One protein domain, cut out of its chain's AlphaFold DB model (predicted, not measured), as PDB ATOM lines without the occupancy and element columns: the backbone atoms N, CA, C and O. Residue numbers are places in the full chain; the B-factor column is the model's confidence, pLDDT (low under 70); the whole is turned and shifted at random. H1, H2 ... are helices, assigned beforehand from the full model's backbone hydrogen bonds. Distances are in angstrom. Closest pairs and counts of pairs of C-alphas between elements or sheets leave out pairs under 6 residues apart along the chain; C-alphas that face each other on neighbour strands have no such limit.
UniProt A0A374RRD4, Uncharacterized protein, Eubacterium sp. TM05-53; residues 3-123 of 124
ATOM      1  N   LYS A   3       9.870  11.220 -19.220       53.66
ATOM      2  CA  LYS A   3      10.468  10.430 -20.302       53.66
ATOM      3  C   LYS A   3       9.682   9.180 -20.669       53.66
ATOM      4  O   LYS A   3       9.863   8.731 -21.786       53.66
ATOM      5  N   ILE A   4       8.875   8.615 -19.767       61.03
ATOM      6  CA  ILE A   4       8.217   7.314 -19.991       61.03
ATOM      7  C   ILE A   4       7.025   7.462 -20.930       61.03
ATOM      8  O   ILE A   4       6.963   6.740 -21.913       61.03
ATOM      9  N   ILE A   5       6.144   8.442 -20.716       58.97
ATOM     10  CA  ILE A   5       5.000   8.643 -21.616       58.97
ATOM     11  C   ILE A   5       5.462   9.176 -22.977       58.97
ATOM     12  O   ILE A   5       5.027   8.681 -24.013       58.97
ATOM     13  N   SER A   6       6.461  10.066 -22.996       56.62
ATOM     14  CA  SER A   6       7.144  10.423 -24.245       56.62
ATOM     15  C   SER A   6       7.830   9.222 -24.920       56.62
ATOM     16  O   SER A   6       7.910   9.193 -26.145       56.62
ATOM     17  N   LEU A   7       8.305   8.219 -24.163       58.00
ATOM     18  CA  LEU A   7       8.836   6.968 -24.721       58.00
ATOM     19  C   LEU A   7       7.735   6.077 -25.293       58.00
ATOM     20  O   LEU A   7       7.990   5.409 -26.282       58.00
ATOM     21  N   LEU A   8       6.553   6.045 -24.676       60.16
ATOM     22  CA  LEU A   8       5.405   5.261 -25.141       60.16
ATOM     23  C   LEU A   8       4.837   5.833 -26.436       60.16
ATOM     24  O   LEU A   8       4.620   5.092 -27.388       60.16
ATOM     25  N   ILE A   9       4.741   7.162 -26.506       59.28
ATOM     26  CA  ILE A   9       4.483   7.913 -27.737       59.28
ATOM     27  C   ILE A   9       5.519   7.555 -28.820       59.28
ATOM     28  O   ILE A   9       5.157   7.244 -29.951       59.28
ATOM     29  N   LEU A  10       6.811   7.529 -28.474       57.75
ATOM     30  CA  LEU A  10       7.862   7.104 -29.406       57.75
ATOM     31  C   LEU A  10       7.749   5.618 -29.785       57.75
ATOM     32  O   LEU A  10       8.007   5.276 -30.930       57.75
ATOM     33  N   LEU A  11       7.359   4.732 -28.869       55.53
ATOM     34  CA  LEU A  11       7.219   3.298 -29.127       55.53
ATOM     35  C   LEU A  11       6.093   3.006 -30.123       55.53
ATOM     36  O   LEU A  11       6.346   2.250 -31.054       55.53
ATOM     37  N   VAL A  12       4.933   3.669 -30.025       56.44
ATOM     38  CA  VAL A  12       3.862   3.573 -31.044       56.44
ATOM     39  C   VAL A  12       4.381   3.952 -32.437       56.44
ATOM     40  O   VAL A  12       4.084   3.264 -33.412       56.44
ATOM     41  N   LEU A  13       5.221   4.992 -32.534       53.56
ATOM     42  CA  LEU A  13       5.845   5.409 -33.797       53.56
ATOM     43  C   LEU A  13       6.841   4.375 -34.362       53.56
ATOM     44  O   LEU A  13       7.110   4.400 -35.564       53.56
ATOM     45  N   PHE A  14       7.407   3.488 -33.531       43.06
ATOM     46  CA  PHE A  14       8.442   2.529 -33.939       43.06
ATOM     47  C   PHE A  14       7.971   1.074 -34.059       43.06
ATOM     48  O   PHE A  14       8.597   0.334 -34.820       43.06
ATOM     49  N   THR A  15       6.930   0.632 -33.343       46.50
ATOM     50  CA  THR A  15       6.581  -0.800 -33.293       46.50
ATOM     51  C   THR A  15       5.400  -1.210 -34.151       46.50
ATOM     52  O   THR A  15       5.394  -2.368 -34.549       46.50
ATOM     53  N   GLY A  16       4.455  -0.326 -34.502       45.34
ATOM     54  CA  GLY A  16       3.345  -0.679 -35.401       45.34
ATOM     55  C   GLY A  16       2.739  -2.062 -35.111       45.34
ATOM     56  O   GLY A  16       2.539  -2.850 -36.032       45.34
ATOM     57  N   CYS A  17       2.528  -2.397 -33.837       43.66
ATOM     58  CA  CYS A  17       1.962  -3.678 -33.432       43.66
ATOM     59  C   CYS A  17       0.482  -3.462 -33.124       43.66
ATOM     60  O   CYS A  17       0.128  -3.011 -32.043       43.66
ATOM     61  N   ALA A  18      -0.388  -3.782 -34.080       39.97
ATOM     62  CA  ALA A  18      -1.793  -4.008 -33.773       39.97
ATOM     63  C   ALA A  18      -1.907  -5.379 -33.084       39.97
ATOM     64  O   ALA A  18      -1.763  -6.416 -33.742       39.97
ATOM     65  N   ALA A  19      -2.125  -5.409 -31.769       41.16
ATOM     66  CA  ALA A  19      -2.595  -6.626 -31.112       41.16
ATOM     67  C   ALA A  19      -4.065  -6.883 -31.501       41.16
ATOM     68  O   ALA A  19      -4.784  -5.970 -31.882       41.16
ATOM     69  N   GLN A  20      -4.531  -8.134 -31.466       38.19
ATOM     70  CA  GLN A  20      -5.922  -8.488 -31.791       38.19
ATOM     71  C   GLN A  20      -6.852  -8.194 -30.598       38.19
ATOM     72  O   GLN A  20      -6.601  -8.670 -29.491       38.19
ATOM     73  N   SER A  21      -7.928  -7.431 -30.822       39.94
ATOM     74  CA  SER A  21      -8.874  -6.974 -29.793       39.94
ATOM     75  C   SER A  21      -9.897  -8.045 -29.402       39.94
ATOM     76  O   SER A  21     -10.361  -8.834 -30.227       39.94
ATOM     77  N   THR A  22     -10.279  -8.053 -28.119       39.19
ATOM     78  CA  THR A  22     -11.335  -8.922 -27.557       39.19
ATOM     79  C   THR A  22     -12.423  -8.149 -26.797       39.19
ATOM     80  O   THR A  22     -13.147  -8.735 -25.994       39.19
ATOM     81  N   SER A  23     -12.617  -6.859 -27.077       42.84
ATOM     82  CA  SER A  23     -13.559  -6.003 -26.336       42.84
ATOM     83  C   SER A  23     -14.474  -5.195 -27.262       42.84
ATOM     84  O   SER A  23     -14.126  -4.908 -28.401       42.84
ATOM     85  N   ALA A  24     -15.668  -4.848 -26.766       46.78
ATOM     86  CA  ALA A  24     -16.764  -4.178 -27.484       46.78
ATOM     87  C   ALA A  24     -16.520  -2.689 -27.818       46.78
ATOM     88  O   ALA A  24     -17.446  -1.987 -28.221       46.78
ATOM     89  N   VAL A  25     -15.294  -2.219 -27.620       52.44
ATOM     90  CA  VAL A  25     -14.843  -0.850 -27.854       52.44
ATOM     91  C   VAL A  25     -14.171  -0.815 -29.221       52.44
ATOM     92  O   VAL A  25     -13.348  -1.681 -29.528       52.44
ATOM     93  N   ASP A  26     -14.548   0.144 -30.070       62.06
ATOM     94  CA  ASP A  26     -13.901   0.302 -31.372       62.06
ATOM     95  C   ASP A  26     -12.532   0.949 -31.184       62.06
ATOM     96  O   ASP A  26     -12.361   2.162 -31.277       62.06
ATOM     97  N   TYR A  27     -11.539   0.108 -30.909       60.72
ATOM     98  CA  TYR A  27     -10.158   0.533 -30.716       60.72
ATOM     99  C   TYR A  27      -9.549   1.195 -31.958       60.72
ATOM    100  O   TYR A  27      -8.481   1.779 -31.844       60.72
ATOM    101  N   ASN A  28     -10.213   1.148 -33.122       62.91
ATOM    102  CA  ASN A  28      -9.774   1.862 -34.321       62.91
ATOM    103  C   ASN A  28     -10.168   3.352 -34.317       62.91
ATOM    104  O   ASN A  28      -9.653   4.094 -35.154       62.91
ATOM    105  N   ASP A  29     -11.031   3.790 -33.389       70.00
ATOM    106  CA  ASP A  29     -11.406   5.195 -33.176       70.00
ATOM    107  C   ASP A  29     -11.151   5.622 -31.714       70.00
ATOM    108  O   ASP A  29     -12.078   5.692 -30.898       70.00
ATOM    109  N   PRO A  30      -9.890   5.932 -31.354       66.75
ATOM    110  CA  PRO A  30      -9.521   6.324 -29.992       66.75
ATOM    111  C   PRO A  30     -10.226   7.603 -29.523       66.75
ATOM    112  O   PRO A  30     -10.416   7.803 -28.329       66.75
ATOM    113  N   TYR A  31     -10.663   8.468 -30.446       68.56
ATOM    114  CA  TYR A  31     -11.382   9.701 -30.110       68.56
ATOM    115  C   TYR A  31     -12.792   9.470 -29.569       68.56
ATOM    116  O   TYR A  31     -13.376  10.391 -28.985       68.56
ATOM    117  N   SER A  32     -13.342   8.267 -29.747       71.25
ATOM    118  CA  SER A  32     -14.606   7.864 -29.127       71.25
ATOM    119  C   SER A  32     -14.499   7.728 -27.598       71.25
ATOM    120  O   SER A  32     -15.512   7.778 -26.891       71.25
ATOM    121  N   ILE A  33     -13.274   7.635 -27.073       74.62
ATOM    122  CA  ILE A  33     -12.963   7.463 -25.654       74.62
ATOM    123  C   ILE A  33     -12.737   8.848 -25.055       74.62
ATOM    124  O   ILE A  33     -11.627   9.368 -24.981       74.62
ATOM    125  N   GLN A  34     -13.833   9.492 -24.668       81.88
ATOM    126  CA  GLN A  34     -13.800  10.813 -24.042       81.88
ATOM    127  C   GLN A  34     -14.160  10.684 -22.572       81.88
ATOM    128  O   GLN A  34     -15.118   9.991 -22.234       81.88
ATOM    129  N   GLU A  35     -13.427  11.381 -21.704       84.75
ATOM    130  CA  GLU A  35     -13.628  11.339 -20.249       84.75
ATOM    131  C   GLU A  35     -15.088  11.593 -19.841       84.75
ATOM    132  O   GLU A  35     -15.603  10.954 -18.928       84.75
ATOM    133  N   GLU A  36     -15.785  12.474 -20.561       86.50
ATOM    134  CA  GLU A  36     -17.197  12.810 -20.336       86.50
ATOM    135  C   GLU A  36     -18.178  11.639 -20.509       86.50
ATOM    136  O   GLU A  36     -19.298  11.699 -19.999       86.50
ATOM    137  N   ASN A  37     -17.758  10.561 -21.175       86.94
ATOM    138  CA  ASN A  37     -18.563   9.357 -21.368       86.94
ATOM    139  C   ASN A  37     -18.512   8.398 -20.164       86.94
ATOM    140  O   ASN A  37     -19.252   7.412 -20.142       86.94
ATOM    141  N   TYR A  38     -17.669   8.672 -19.163       87.12
ATOM    142  CA  TYR A  38     -17.427   7.781 -18.029       87.12
ATOM    143  C   TYR A  38     -18.024   8.316 -16.727       87.12
ATOM    144  O   TYR A  38     -18.197   9.514 -16.516       87.12
ATOM    145  N   THR A  39     -18.358   7.391 -15.821       87.38
ATOM    146  CA  THR A  39     -18.962   7.731 -14.518       87.38
ATOM    147  C   THR A  39     -17.934   8.347 -13.569       87.38
ATOM    148  O   THR A  39     -18.281   9.171 -12.721       87.38
ATOM    149  N   SER A  40     -16.667   7.961 -13.714       90.94
ATOM    150  CA  SER A  40     -15.551   8.497 -12.948       90.94
ATOM    151  C   SER A  40     -14.307   8.665 -13.818       90.94
ATOM    152  O   SER A  40     -14.145   7.998 -14.840       90.94
ATOM    153  N   TYR A  41     -13.408   9.547 -13.375       90.25
ATOM    154  CA  TYR A  41     -12.088   9.718 -13.985       90.25
ATOM    155  C   TYR A  41     -11.286   8.410 -13.973       90.25
ATOM    156  O   TYR A  41     -10.621   8.089 -14.947       90.25
ATOM    157  N   GLU A  42     -11.383   7.639 -12.888       92.19
ATOM    158  CA  GLU A  42     -10.704   6.349 -12.749       92.19
ATOM    159  C   GLU A  42     -11.189   5.347 -13.803       92.19
ATOM    160  O   GLU A  42     -10.358   4.716 -14.445       92.19
ATOM    161  N   ASP A  43     -12.502   5.267 -14.052       90.19
ATOM    162  CA  ASP A  43     -13.053   4.390 -15.095       90.19
ATOM    163  C   ASP A  43     -12.545   4.776 -16.494       90.19
ATOM    164  O   ASP A  43     -12.234   3.900 -17.300       90.19
ATOM    165  N   TRP A  44     -12.425   6.079 -16.776       92.00
ATOM    166  CA  TRP A  44     -11.844   6.562 -18.034       92.00
ATOM    167  C   TRP A  44     -10.354   6.205 -18.147       92.00
ATOM    168  O   TRP A  44      -9.915   5.740 -19.196       92.00
ATOM    169  N   VAL A  45      -9.583   6.352 -17.063       91.31
ATOM    170  CA  VAL A  45      -8.161   5.972 -17.032       91.31
ATOM    171  C   VAL A  45      -7.971   4.481 -17.310       91.31
ATOM    172  O   VAL A  45      -7.079   4.129 -18.075       91.31
ATOM    173  N   GLU A  46      -8.785   3.594 -16.726       90.88
ATOM    174  CA  GLU A  46      -8.684   2.147 -16.994       90.88
ATOM    175  C   GLU A  46      -8.933   1.813 -18.472       90.88
ATOM    176  O   GLU A  46      -8.264   0.941 -19.042       90.88
ATOM    177  N   GLU A  47      -9.864   2.517 -19.120       88.44
ATOM    178  CA  GLU A  47     -10.094   2.330 -20.548       88.44
ATOM    179  C   GLU A  47      -8.907   2.843 -21.378       88.44
ATOM    180  O   GLU A  47      -8.401   2.110 -22.224       88.44
ATOM    181  N   GLU A  48      -8.382   4.038 -21.093       87.19
ATOM    182  CA  GLU A  48      -7.195   4.582 -21.778       87.19
ATOM    183  C   GLU A  48      -5.970   3.661 -21.626       87.19
ATOM    184  O   GLU A  48      -5.250   3.394 -22.591       87.19
ATOM    185  N   LEU A  49      -5.754   3.080 -20.441       88.06
ATOM    186  CA  LEU A  49      -4.700   2.081 -20.225       88.06
ATOM    187  C   LEU A  49      -4.906   0.823 -21.079       88.06
ATOM    188  O   LEU A  49      -3.925   0.244 -21.557       88.06
ATOM    189  N   SER A  50      -6.157   0.421 -21.308       85.56
ATOM    190  CA  SER A  50      -6.492  -0.702 -22.190       85.56
ATOM    191  C   SER A  50      -6.154  -0.388 -23.653       85.56
ATOM    192  O   SER A  50      -5.634  -1.251 -24.361       85.56
ATOM    193  N   ILE A  51      -6.356   0.857 -24.099       80.94
ATOM    194  CA  ILE A  51      -5.953   1.311 -25.441       80.94
ATOM    195  C   ILE A  51      -4.428   1.342 -25.568       80.94
ATOM    196  O   ILE A  51      -3.877   0.856 -26.558       80.94
ATOM    197  N   ILE A  52      -3.726   1.864 -24.558       82.81
ATOM    198  CA  ILE A  52      -2.260   1.854 -24.528       82.81
ATOM    199  C   ILE A  52      -1.755   0.417 -24.649       82.81
ATOM    200  O   ILE A  52      -0.884   0.152 -25.470       82.81
ATOM    201  N   GLN A  53      -2.319  -0.527 -23.894       83.00
ATOM    202  CA  GLN A  53      -1.954  -1.942 -23.992       83.00
ATOM    203  C   GLN A  53      -2.285  -2.561 -25.357       83.00
ATOM    204  O   GLN A  53      -1.605  -3.483 -25.796       83.00
ATOM    205  N   TYR A  54      -3.325  -2.084 -26.036       79.81
ATOM    206  CA  TYR A  54      -3.690  -2.575 -27.362       79.81
ATOM    207  C   TYR A  54      -2.703  -2.117 -28.450       79.81
ATOM    208  O   TYR A  54      -2.348  -2.899 -29.333       79.81
ATOM    209  N   TYR A  55      -2.246  -0.865 -28.374       75.50
ATOM    210  CA  TYR A  55      -1.335  -0.258 -29.353       75.50
ATOM    211  C   TYR A  55       0.153  -0.385 -28.996       75.50
ATOM    212  O   TYR A  55       1.016  -0.025 -29.801       75.50
ATOM    213  N   THR A  56       0.479  -0.869 -27.797       73.75
ATOM    214  CA  THR A  56       1.856  -0.991 -27.306       73.75
ATOM    215  C   THR A  56       2.080  -2.322 -26.605       73.75
ATOM    216  O   THR A  56       1.167  -2.899 -26.029       73.75
ATOM    217  N   ASP A  57       3.329  -2.774 -26.546       78.25
ATOM    218  CA  ASP A  57       3.706  -3.975 -25.788       78.25
ATOM    219  C   ASP A  57       3.939  -3.683 -24.290       78.25
ATOM    220  O   ASP A  57       4.798  -4.297 -23.649       78.25
ATOM    221  N   CYS A  58       3.212  -2.716 -23.720       79.06
ATOM    222  CA  CYS A  58       3.331  -2.364 -22.310       79.06
ATOM    223  C   CYS A  58       3.031  -3.560 -21.403       79.06
ATOM    224  O   CYS A  58       1.981  -4.202 -21.473       79.06
ATOM    225  N   THR A  59       3.941  -3.815 -20.469       81.38
ATOM    226  CA  THR A  59       3.729  -4.794 -19.406       81.38
ATOM    227  C   THR A  59       2.728  -4.268 -18.376       81.38
ATOM    228  O   THR A  59       2.611  -3.064 -18.150       81.38
ATOM    229  N   ASN A  60       2.067  -5.172 -17.647       85.44
ATOM    230  CA  ASN A  60       1.154  -4.789 -16.560       85.44
ATOM    231  C   ASN A  60       1.827  -3.900 -15.495       85.44
ATOM    232  O   ASN A  60       1.171  -3.067 -14.880       85.44
ATOM    233  N   GLN A  61       3.138  -4.062 -15.274       85.12
ATOM    234  CA  GLN A  61       3.891  -3.221 -14.341       85.12
ATOM    235  C   GLN A  61       4.048  -1.783 -14.858       85.12
ATOM    236  O   GLN A  61       4.004  -0.840 -14.071       85.12
ATOM    237  N   GLU A  62       4.235  -1.606 -16.166       81.31
ATOM    238  CA  GLU A  62       4.305  -0.284 -16.791       81.31
ATOM    239  C   GLU A  62       2.931   0.387 -16.809       81.31
ATOM    240  O   GLU A  62       2.843   1.564 -16.470       81.31
ATOM    241  N   LEU A  63       1.860  -0.360 -17.097       85.44
ATOM    242  CA  LEU A  63       0.486   0.150 -17.032       85.44
ATOM    243  C   LEU A  63       0.122   0.633 -15.624       85.44
ATOM    244  O   LEU A  63      -0.392   1.736 -15.479       85.44
ATOM    245  N   GLU A  64       0.470  -0.122 -14.579       88.31
ATOM    246  CA  GLU A  64       0.244   0.301 -13.189       88.31
ATOM    247  C   GLU A  64       1.040   1.569 -12.832       88.31
ATOM    248  O   GLU A  64       0.573   2.430 -12.089       88.31
ATOM    249  N   TYR A  65       2.241   1.728 -13.387       84.69
ATOM    250  CA  TYR A  65       3.013   2.956 -13.209       84.69
ATOM    251  C   TYR A  65       2.360   4.155 -13.921       84.69
ATOM    252  O   TYR A  65       2.294   5.245 -13.352       84.69
ATOM    253  N   ILE A  66       1.833   3.965 -15.134       86.19
ATOM    254  CA  ILE A  66       1.083   5.003 -15.861       86.19
ATOM    255  C   ILE A  66      -0.197   5.358 -15.102       86.19
ATOM    256  O   ILE A  66      -0.484   6.539 -14.921       86.19
ATOM    257  N   ARG A  67      -0.910   4.356 -14.579       90.38
ATOM    258  CA  ARG A  67      -2.086   4.523 -13.722       90.38
ATOM    259  C   ARG A  67      -1.786   5.432 -12.535       90.38
ATOM    260  O   ARG A  67      -2.515   6.381 -12.280       90.38
ATOM    261  N   GLN A  68      -0.679   5.191 -11.835       89.88
ATOM    262  CA  GLN A  68      -0.270   6.031 -10.706       89.88
ATOM    263  C   GLN A  68      -0.004   7.481 -11.120       89.88
ATOM    264  O   GLN A  68      -0.378   8.391 -10.385       89.88
ATOM    265  N   ILE A  69       0.593   7.708 -12.294       85.56
ATOM    266  CA  ILE A  69       0.777   9.061 -12.837       85.56
ATOM    267  C   ILE A  69      -0.574   9.706 -13.151       85.56
ATOM    268  O   ILE A  69      -0.786  10.856 -12.773       85.56
ATOM    269  N   ALA A  70      -1.486   8.970 -13.790       89.75
ATOM    270  CA  ALA A  70      -2.816   9.457 -14.138       89.75
ATOM    271  C   ALA A  70      -3.590   9.932 -12.904       89.75
ATOM    272  O   ALA A  70      -4.138  11.028 -12.898       89.75
ATOM    273  N   LEU A  71      -3.546   9.152 -11.821       91.44
ATOM    274  CA  LEU A  71      -4.204   9.494 -10.556       91.44
ATOM    275  C   LEU A  71      -3.470  10.583  -9.755       91.44
ATOM    276  O   LEU A  71      -4.034  11.146  -8.818       91.44
ATOM    277  N   GLN A  72      -2.209  10.872 -10.081       91.31
ATOM    278  CA  GLN A  72      -1.420  11.907  -9.415       91.31
ATOM    279  C   GLN A  72      -1.545  13.272 -10.105       91.31
ATOM    280  O   GLN A  72      -1.581  14.295  -9.419       91.31
ATOM    281  N   ASP A  73      -1.589  13.298 -11.437       90.00
ATOM    282  CA  ASP A  73      -1.671  14.518 -12.242       90.00
ATOM    283  C   ASP A  73      -2.627  14.324 -13.425       90.00
ATOM    284  O   ASP A  73      -2.266  13.842 -14.505       90.00
ATOM    285  N   HIS A  74      -3.879  14.724 -13.198       91.31
ATOM    286  CA  HIS A  74      -4.959  14.467 -14.140       91.31
ATOM    287  C   HIS A  74      -4.818  15.299 -15.421       91.31
ATOM    288  O   HIS A  74      -5.131  14.813 -16.506       91.31
ATOM    289  N   GLU A  75      -4.377  16.559 -15.314       89.44
ATOM    290  CA  GLU A  75      -4.219  17.441 -16.479       89.44
ATOM    291  C   GLU A  75      -3.073  16.971 -17.368       89.44
ATOM    292  O   GLU A  75      -3.223  16.933 -18.591       89.44
ATOM    293  N   TYR A  76      -1.961  16.548 -16.759       85.12
ATOM    294  CA  TYR A  76      -0.860  15.960 -17.504       85.12
ATOM    295  C   TYR A  76      -1.315  14.718 -18.271       85.12
ATOM    296  O   TYR A  76      -1.084  14.629 -19.476       85.12
ATOM    297  N   PHE A  77      -2.008  13.787 -17.609       87.56
ATOM    298  CA  PHE A  77      -2.460  12.559 -18.259       87.56
ATOM    299  C   PHE A  77      -3.461  12.816 -19.391       87.56
ATOM    300  O   PHE A  77      -3.307  12.236 -20.463       87.56
ATOM    301  N   ARG A  78      -4.409  13.748 -19.221       87.88
ATOM    302  CA  ARG A  78      -5.327  14.169 -20.298       87.88
ATOM    303  C   ARG A  78      -4.593  14.660 -21.534       87.88
ATOM    304  O   ARG A  78      -4.913  14.243 -22.643       87.88
ATOM    305  N   GLU A  79      -3.598  15.523 -21.351       87.19
ATOM    306  CA  GLU A  79      -2.821  16.027 -22.480       87.19
ATOM    307  C   GLU A  79      -2.013  14.909 -23.146       87.19
ATOM    308  O   GLU A  79      -1.910  14.861 -24.371       87.19
ATOM    309  N   GLN A  80      -1.475  13.969 -22.362       82.88
ATOM    310  CA  GLN A  80      -0.794  12.810 -22.932       82.88
ATOM    311  C   GLN A  80      -1.743  11.910 -23.734       82.88
ATOM    312  O   GLN A  80      -1.356  11.478 -24.818       82.88
ATOM    313  N   MET A  81      -2.965  11.659 -23.255       85.94
ATOM    314  CA  MET A  81      -3.950  10.851 -23.986       85.94
ATOM    315  C   MET A  81      -4.437  11.564 -25.244       85.94
ATOM    316  O   MET A  81      -4.517  10.940 -26.297       85.94
ATOM    317  N   ARG A  82      -4.619  12.892 -25.206       85.69
ATOM    318  CA  ARG A  82      -4.906  13.685 -26.413       85.69
ATOM    319  C   ARG A  82      -3.834  13.483 -27.487       85.69
ATOM    320  O   ARG A  82      -4.161  13.189 -28.634       85.69
ATOM    321  N   LEU A  83      -2.559  13.617 -27.114       83.25
ATOM    322  CA  LEU A  83      -1.433  13.451 -28.038       83.25
ATOM    323  C   LEU A  83      -1.279  12.008 -28.528       83.25
ATOM    324  O   LEU A  83      -0.875  11.785 -29.668       83.25
ATOM    325  N   PHE A  84      -1.550  11.027 -27.671       82.81
ATOM    326  CA  PHE A  84      -1.520   9.615 -28.033       82.81
ATOM    327  C   PHE A  84      -2.643   9.281 -29.029       82.81
ATOM    328  O   PHE A  84      -2.357   8.745 -30.099       82.81
ATOM    329  N   ASN A  85      -3.878   9.702 -28.749       79.69
ATOM    330  CA  ASN A  85      -5.043   9.480 -29.608       79.69
ATOM    331  C   ASN A  85      -4.879  10.156 -30.982       79.69
ATOM    332  O   ASN A  85      -5.141   9.523 -32.003       79.69
ATOM    333  N   GLU A  86      -4.334  11.381 -31.030       82.56
ATOM    334  CA  GLU A  86      -3.956  12.071 -32.281       82.56
ATOM    335  C   GLU A  86      -2.993  11.247 -33.149       82.56
ATOM    336  O   GLU A  86      -3.108  11.208 -34.377       82.56
ATOM    337  N   GLN A  87      -2.024  10.581 -32.524       77.62
ATOM    338  CA  GLN A  87      -1.030   9.787 -33.242       77.62
ATOM    339  C   GLN A  87      -1.578   8.444 -33.702       77.62
ATOM    340  O   GLN A  87      -1.258   8.008 -34.809       77.62
ATOM    341  N   VAL A  88      -2.405   7.800 -32.881       79.38
ATOM    342  CA  VAL A  88      -3.069   6.553 -33.251       79.38
ATOM    343  C   VAL A  88      -4.017   6.776 -34.431       79.38
ATOM    344  O   VAL A  88      -3.985   5.992 -35.377       79.38
ATOM    345  N   ASP A  89      -4.789   7.865 -34.442       80.19
ATOM    346  CA  ASP A  89      -5.645   8.211 -35.584       80.19
ATOM    347  C   ASP A  89      -4.815   8.433 -36.860       80.19
ATOM    348  O   ASP A  89      -5.079   7.829 -37.901       80.19
ATOM    349  N   ALA A  90      -3.724   9.202 -36.771       80.19
ATOM    350  CA  ALA A  90      -2.818   9.397 -37.903       80.19
ATOM    351  C   ALA A  90      -2.229   8.070 -38.422       80.19
ATOM    352  O   ALA A  90      -2.120   7.867 -39.636       80.19
ATOM    353  N   PHE A  91      -1.871   7.152 -37.524       77.69
ATOM    354  CA  PHE A  91      -1.378   5.821 -37.870       77.69
ATOM    355  C   PHE A  91      -2.457   4.958 -38.541       77.69
ATOM    356  O   PHE A  91      -2.201   4.360 -39.590       77.69
ATOM    357  N   ASN A  92      -3.675   4.933 -37.994       78.50
ATOM    358  CA  ASN A  92      -4.805   4.196 -38.562       78.50
ATOM    359  C   ASN A  92      -5.146   4.720 -39.968       78.50
ATOM    360  O   ASN A  92      -5.289   3.933 -40.907       78.50
ATOM    361  N   GLN A  93      -5.179   6.043 -40.159       79.81
ATOM    362  CA  GLN A  93      -5.395   6.656 -41.475       79.81
ATOM    363  C   GLN A  93      -4.295   6.283 -42.476       79.81
ATOM    364  O   GLN A  93      -4.583   5.984 -43.638       79.81
ATOM    365  N   GLN A  94      -3.029   6.256 -42.046       77.88
ATOM    366  CA  GLN A  94      -1.927   5.811 -42.900       77.88
ATOM    367  C   GLN A  94      -2.078   4.348 -43.326       77.88
ATOM    368  O   GLN A  94      -1.821   4.039 -44.490       77.88
ATOM    369  N   GLN A  95      -2.514   3.458 -42.430       72.94
ATOM    370  CA  GLN A  95      -2.765   2.058 -42.778       72.94
ATOM    371  C   GLN A  95      -3.896   1.906 -43.799       72.94
ATOM    372  O   GLN A  95      -3.735   1.189 -44.788       72.94
ATOM    373  N   VAL A  96      -5.010   2.620 -43.609       79.00
ATOM    374  CA  VAL A  96      -6.137   2.606 -44.557       79.00
ATOM    375  C   VAL A  96      -5.698   3.106 -45.932       79.00
ATOM    376  O   VAL A  96      -6.020   2.489 -46.946       79.00
ATOM    377  N   ASN A  97      -4.910   4.182 -45.985       78.25
ATOM    378  CA  ASN A  97      -4.387   4.707 -47.245       78.25
ATOM    379  C   ASN A  97      -3.474   3.695 -47.951       78.25
ATOM    380  O   ASN A  97      -3.654   3.444 -49.139       78.25
ATOM    381  N   GLN A  98      -2.567   3.036 -47.223       78.56
ATOM    382  CA  GLN A  98      -1.719   1.982 -47.792       78.56
ATOM    383  C   GLN A  98      -2.537   0.792 -48.312       78.56
ATOM    384  O   GLN A  98      -2.225   0.232 -49.365       78.56
ATOM    385  N   GLN A  99      -3.594   0.402 -47.597       74.38
ATOM    386  CA  GLN A  99      -4.484  -0.671 -48.032       74.38
ATOM    387  C   GLN A  99      -5.244  -0.294 -49.310       74.38
ATOM    388  O   GLN A  99      -5.341  -1.113 -50.228       74.38
ATOM    389  N   ASN A 100      -5.735   0.944 -49.392       81.31
ATOM    390  CA  ASN A 100      -6.405   1.470 -50.578       81.31
ATOM    391  C   ASN A 100      -5.458   1.536 -51.782       81.31
ATOM    392  O   ASN A 100      -5.839   1.099 -52.868       81.31
ATOM    393  N   ASP A 101      -4.217   1.984 -51.587       85.56
ATOM    394  CA  ASP A 101      -3.203   2.029 -52.646       85.56
ATOM    395  C   ASP A 101      -2.890   0.626 -53.189       85.56
ATOM    396  O   ASP A 101      -2.821   0.419 -54.403       85.56
ATOM    397  N   MET A 102      -2.750  -0.373 -52.309       83.38
ATOM    398  CA  MET A 102      -2.542  -1.765 -52.721       83.38
ATOM    399  C   MET A 102      -3.750  -2.338 -53.469       83.38
ATOM    400  O   MET A 102      -3.581  -3.024 -54.482       83.38
ATOM    401  N   ALA A 103      -4.968  -2.060 -52.999       79.88
ATOM    402  CA  ALA A 103      -6.193  -2.500 -53.661       79.88
ATOM    403  C   ALA A 103      -6.344  -1.859 -55.049       79.88
ATOM    404  O   ALA A 103      -6.696  -2.543 -56.013       79.88
ATOM    405  N   GLN A 104      -6.013  -0.571 -55.174       83.94
ATOM    406  CA  GLN A 104      -6.047   0.147 -56.443       83.94
ATOM    407  C   GLN A 104      -5.019  -0.411 -57.435       83.94
ATOM    408  O   GLN A 104      -5.365  -0.694 -58.579       83.94
ATOM    409  N   GLN A 105      -3.792  -0.695 -56.987       86.00
ATOM    410  CA  GLN A 105      -2.776  -1.334 -57.833       86.00
ATOM    411  C   GLN A 105      -3.198  -2.726 -58.329       86.00
ATOM    412  O   GLN A 105      -2.919  -3.085 -59.476       86.00
ATOM    413  N   GLN A 106      -3.872  -3.521 -57.490       85.25
ATOM    414  CA  GLN A 106      -4.402  -4.824 -57.905       85.25
ATOM    415  C   GLN A 106      -5.524  -4.690 -58.939       85.25
ATOM    416  O   GLN A 106      -5.572  -5.469 -59.895       85.25
ATOM    417  N   PHE A 107      -6.406  -3.703 -58.768       90.06
ATOM    418  CA  PHE A 107      -7.469  -3.414 -59.726       90.06
ATOM    419  C   PHE A 107      -6.899  -2.984 -61.084       90.06
ATOM    420  O   PHE A 107      -7.252  -3.566 -62.113       90.06
ATOM    421  N   ASP A 108      -5.943  -2.052 -61.084       91.12
ATOM    422  CA  ASP A 108      -5.289  -1.565 -62.301       91.12
ATOM    423  C   ASP A 108      -4.552  -2.696 -63.043       91.12
ATOM    424  O   ASP A 108      -4.620  -2.788 -64.272       91.12
ATOM    425  N   GLN A 109      -3.897  -3.615 -62.317       87.31
ATOM    426  CA  GLN A 109      -3.287  -4.804 -62.923       87.31
ATOM    427  C   GLN A 109      -4.316  -5.733 -63.575       87.31
ATOM    428  O   GLN A 109      -4.080  -6.218 -64.685       87.31
ATOM    429  N   GLN A 110      -5.451  -6.000 -62.918       83.38
ATOM    430  CA  GLN A 110      -6.502  -6.828 -63.519       83.38
ATOM    431  C   GLN A 110      -7.063  -6.190 -64.787       83.38
ATOM    432  O   GLN A 110      -7.262  -6.894 -65.780       83.38
ATOM    433  N   GLN A 111      -7.270  -4.873 -64.781       87.31
ATOM    434  CA  GLN A 111      -7.793  -4.164 -65.941       87.31
ATOM    435  C   GLN A 111      -6.818  -4.220 -67.125       87.31
ATOM    436  O   GLN A 111      -7.231  -4.537 -68.238       87.31
ATOM    437  N   GLN A 112      -5.514  -4.050 -66.887       88.69
ATOM    438  CA  GLN A 112      -4.498  -4.195 -67.937       88.69
ATOM    439  C   GLN A 112      -4.428  -5.615 -68.519       88.69
ATOM    440  O   GLN A 112      -4.232  -5.775 -69.727       88.69
ATOM    441  N   MET A 113      -4.581  -6.655 -67.692       89.00
ATOM    442  CA  MET A 113      -4.628  -8.040 -68.178       89.00
ATOM    443  C   MET A 113      -5.893  -8.314 -69.000       89.00
ATOM    444  O   MET A 113      -5.816  -8.963 -70.046       89.00
ATOM    445  N   PHE A 114      -7.042  -7.794 -68.563       89.88
ATOM    446  CA  PHE A 114      -8.301  -7.894 -69.297       89.88
ATOM    447  C   PHE A 114      -8.219  -7.183 -70.656       89.88
ATOM    448  O   PHE A 114      -8.538  -7.783 -71.682       89.88
ATOM    449  N   ASP A 115      -7.712  -5.949 -70.689       89.38
ATOM    450  CA  ASP A 115      -7.557  -5.176 -71.924       89.38
ATOM    451  C   ASP A 115      -6.601  -5.861 -72.914       89.38
ATOM    452  O   ASP A 115      -6.885  -5.909 -74.115       89.38
ATOM    453  N   GLN A 116      -5.505  -6.463 -72.432       82.25
ATOM    454  CA  GLN A 116      -4.620  -7.284 -73.268       82.25
ATOM    455  C   GLN A 116      -5.341  -8.507 -73.847       82.25
ATOM    456  O   GLN A 116      -5.173  -8.822 -75.029       82.25
ATOM    457  N   GLN A 117      -6.167  -9.187 -73.049       78.44
ATOM    458  CA  GLN A 117      -6.930 -10.345 -73.511       78.44
ATOM    459  C   GLN A 117      -7.963  -9.957 -74.580       78.44
ATOM    460  O   GLN A 117      -8.091 -10.654 -75.590       78.44
ATOM    461  N   VAL A 118      -8.659  -8.829 -74.408       81.88
ATOM    462  CA  VAL A 118      -9.620  -8.309 -75.393       81.88
ATOM    463  C   VAL A 118      -8.924  -7.901 -76.694       81.88
ATOM    464  O   VAL A 118      -9.406  -8.241 -77.776       81.88
ATOM    465  N   GLN A 119      -7.772  -7.226 -76.620       74.44
ATOM    466  CA  GLN A 119      -7.003  -6.856 -77.815       74.44
ATOM    467  C   GLN A 119      -6.502  -8.083 -78.587       74.44
ATOM    468  O   GLN A 119      -6.596  -8.106 -79.812       74.44
ATOM    469  N   MET A 120      -6.037  -9.132 -77.897       74.62
ATOM    470  CA  MET A 120      -5.643 -10.382 -78.557       74.62
ATOM    471  C   MET A 120      -6.836 -11.164 -79.132       74.62
ATOM    472  O   MET A 120      -6.680 -11.838 -80.145       74.62
ATOM    473  N   SER A 121      -8.029 -11.063 -78.534       69.81
ATOM    474  CA  SER A 121      -9.245 -11.725 -79.033       69.81
ATOM    475  C   SER A 121      -9.872 -11.036 -80.252       69.81
ATOM    476  O   SER A 121     -10.565 -11.702 -81.014       69.81
ATOM    477  N   ASN A 122      -9.653  -9.731 -80.438       66.56
ATOM    478  CA  ASN A 122     -10.191  -8.952 -81.564       66.56
ATOM    479  C   ASN A 122      -9.194  -8.788 -82.732       66.56
ATOM    480  O   ASN A 122      -9.503  -8.109 -83.709       66.56
ATOM    481  N   GLY A 123      -7.994  -9.369 -82.620       57.28
ATOM    482  CA  GLY A 123      -6.941  -9.343 -83.644       57.28
ATOM    483  C   GLY A 123      -6.886 -10.573 -84.563       57.28
ATOM    484  O   GLY A 123      -5.911 -10.700 -85.304       57.28
TER     485      GLY A 123
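Overview. This is residues 3 to 123 of the 124 residues of an uncharacterized protein of Eubacterium sp. TM05-53 (UniProt A0A374RRD4). One very long helix, H4, makes the long axis; its first part sits in a compact head with H1, the H2-H3 hairpin and a long loop, and residues 96 to 123 stick out alone. The printed part has 121 residues, 89 of them in four named helices, H1 to H4 in chain order, with no named strand; its class is all helix, and it is extended, with a radius of gyration of the C-alphas of 21.0 A and spans of 77 by 29 by 23 A.

Arrangement. Start at H4, residues 74 to 121. Its residues 80 to 88 only just touch H1, residues 3 to 15, with 3 C-alpha pairs within 8 A; the closest C-alphas, Ile 9 and Phe 84, are 6.2 A apart. They run the same way at a shallow tilt of 7 degrees. H3, residues 60 to 72, forms a hairpin with H2, residues 41 to 55; their closest C-alphas, Leu 49 and Leu 63, are 6.4 A apart. H3 and H4 only just touch, with 3 pairs, only at the corner; the closest C-alphas, Ala 70 and Phe 77, are 5.2 A apart. In H1 to H4 every O i to N i+4 pair is within hydrogen-bond range.

Along the chain. Find C-alpha 74 at (-4.959, 14.467, -14.140); H4 runs 70.1 A to C-alpha 121 at (-9.245, -11.725, -79.033). H1 measures 17.6 A, H2 21.2 A, H3 18.3 A.

Size, cuts and confidence. The farthest C-alphas, Gln 72 and Gly 123, are 77.4 A apart. The printed part has no cut; the H1 to H2 link is long. Find pLDDT under 70 at residues 3 to 28, 30 to 31 and 121 to 123.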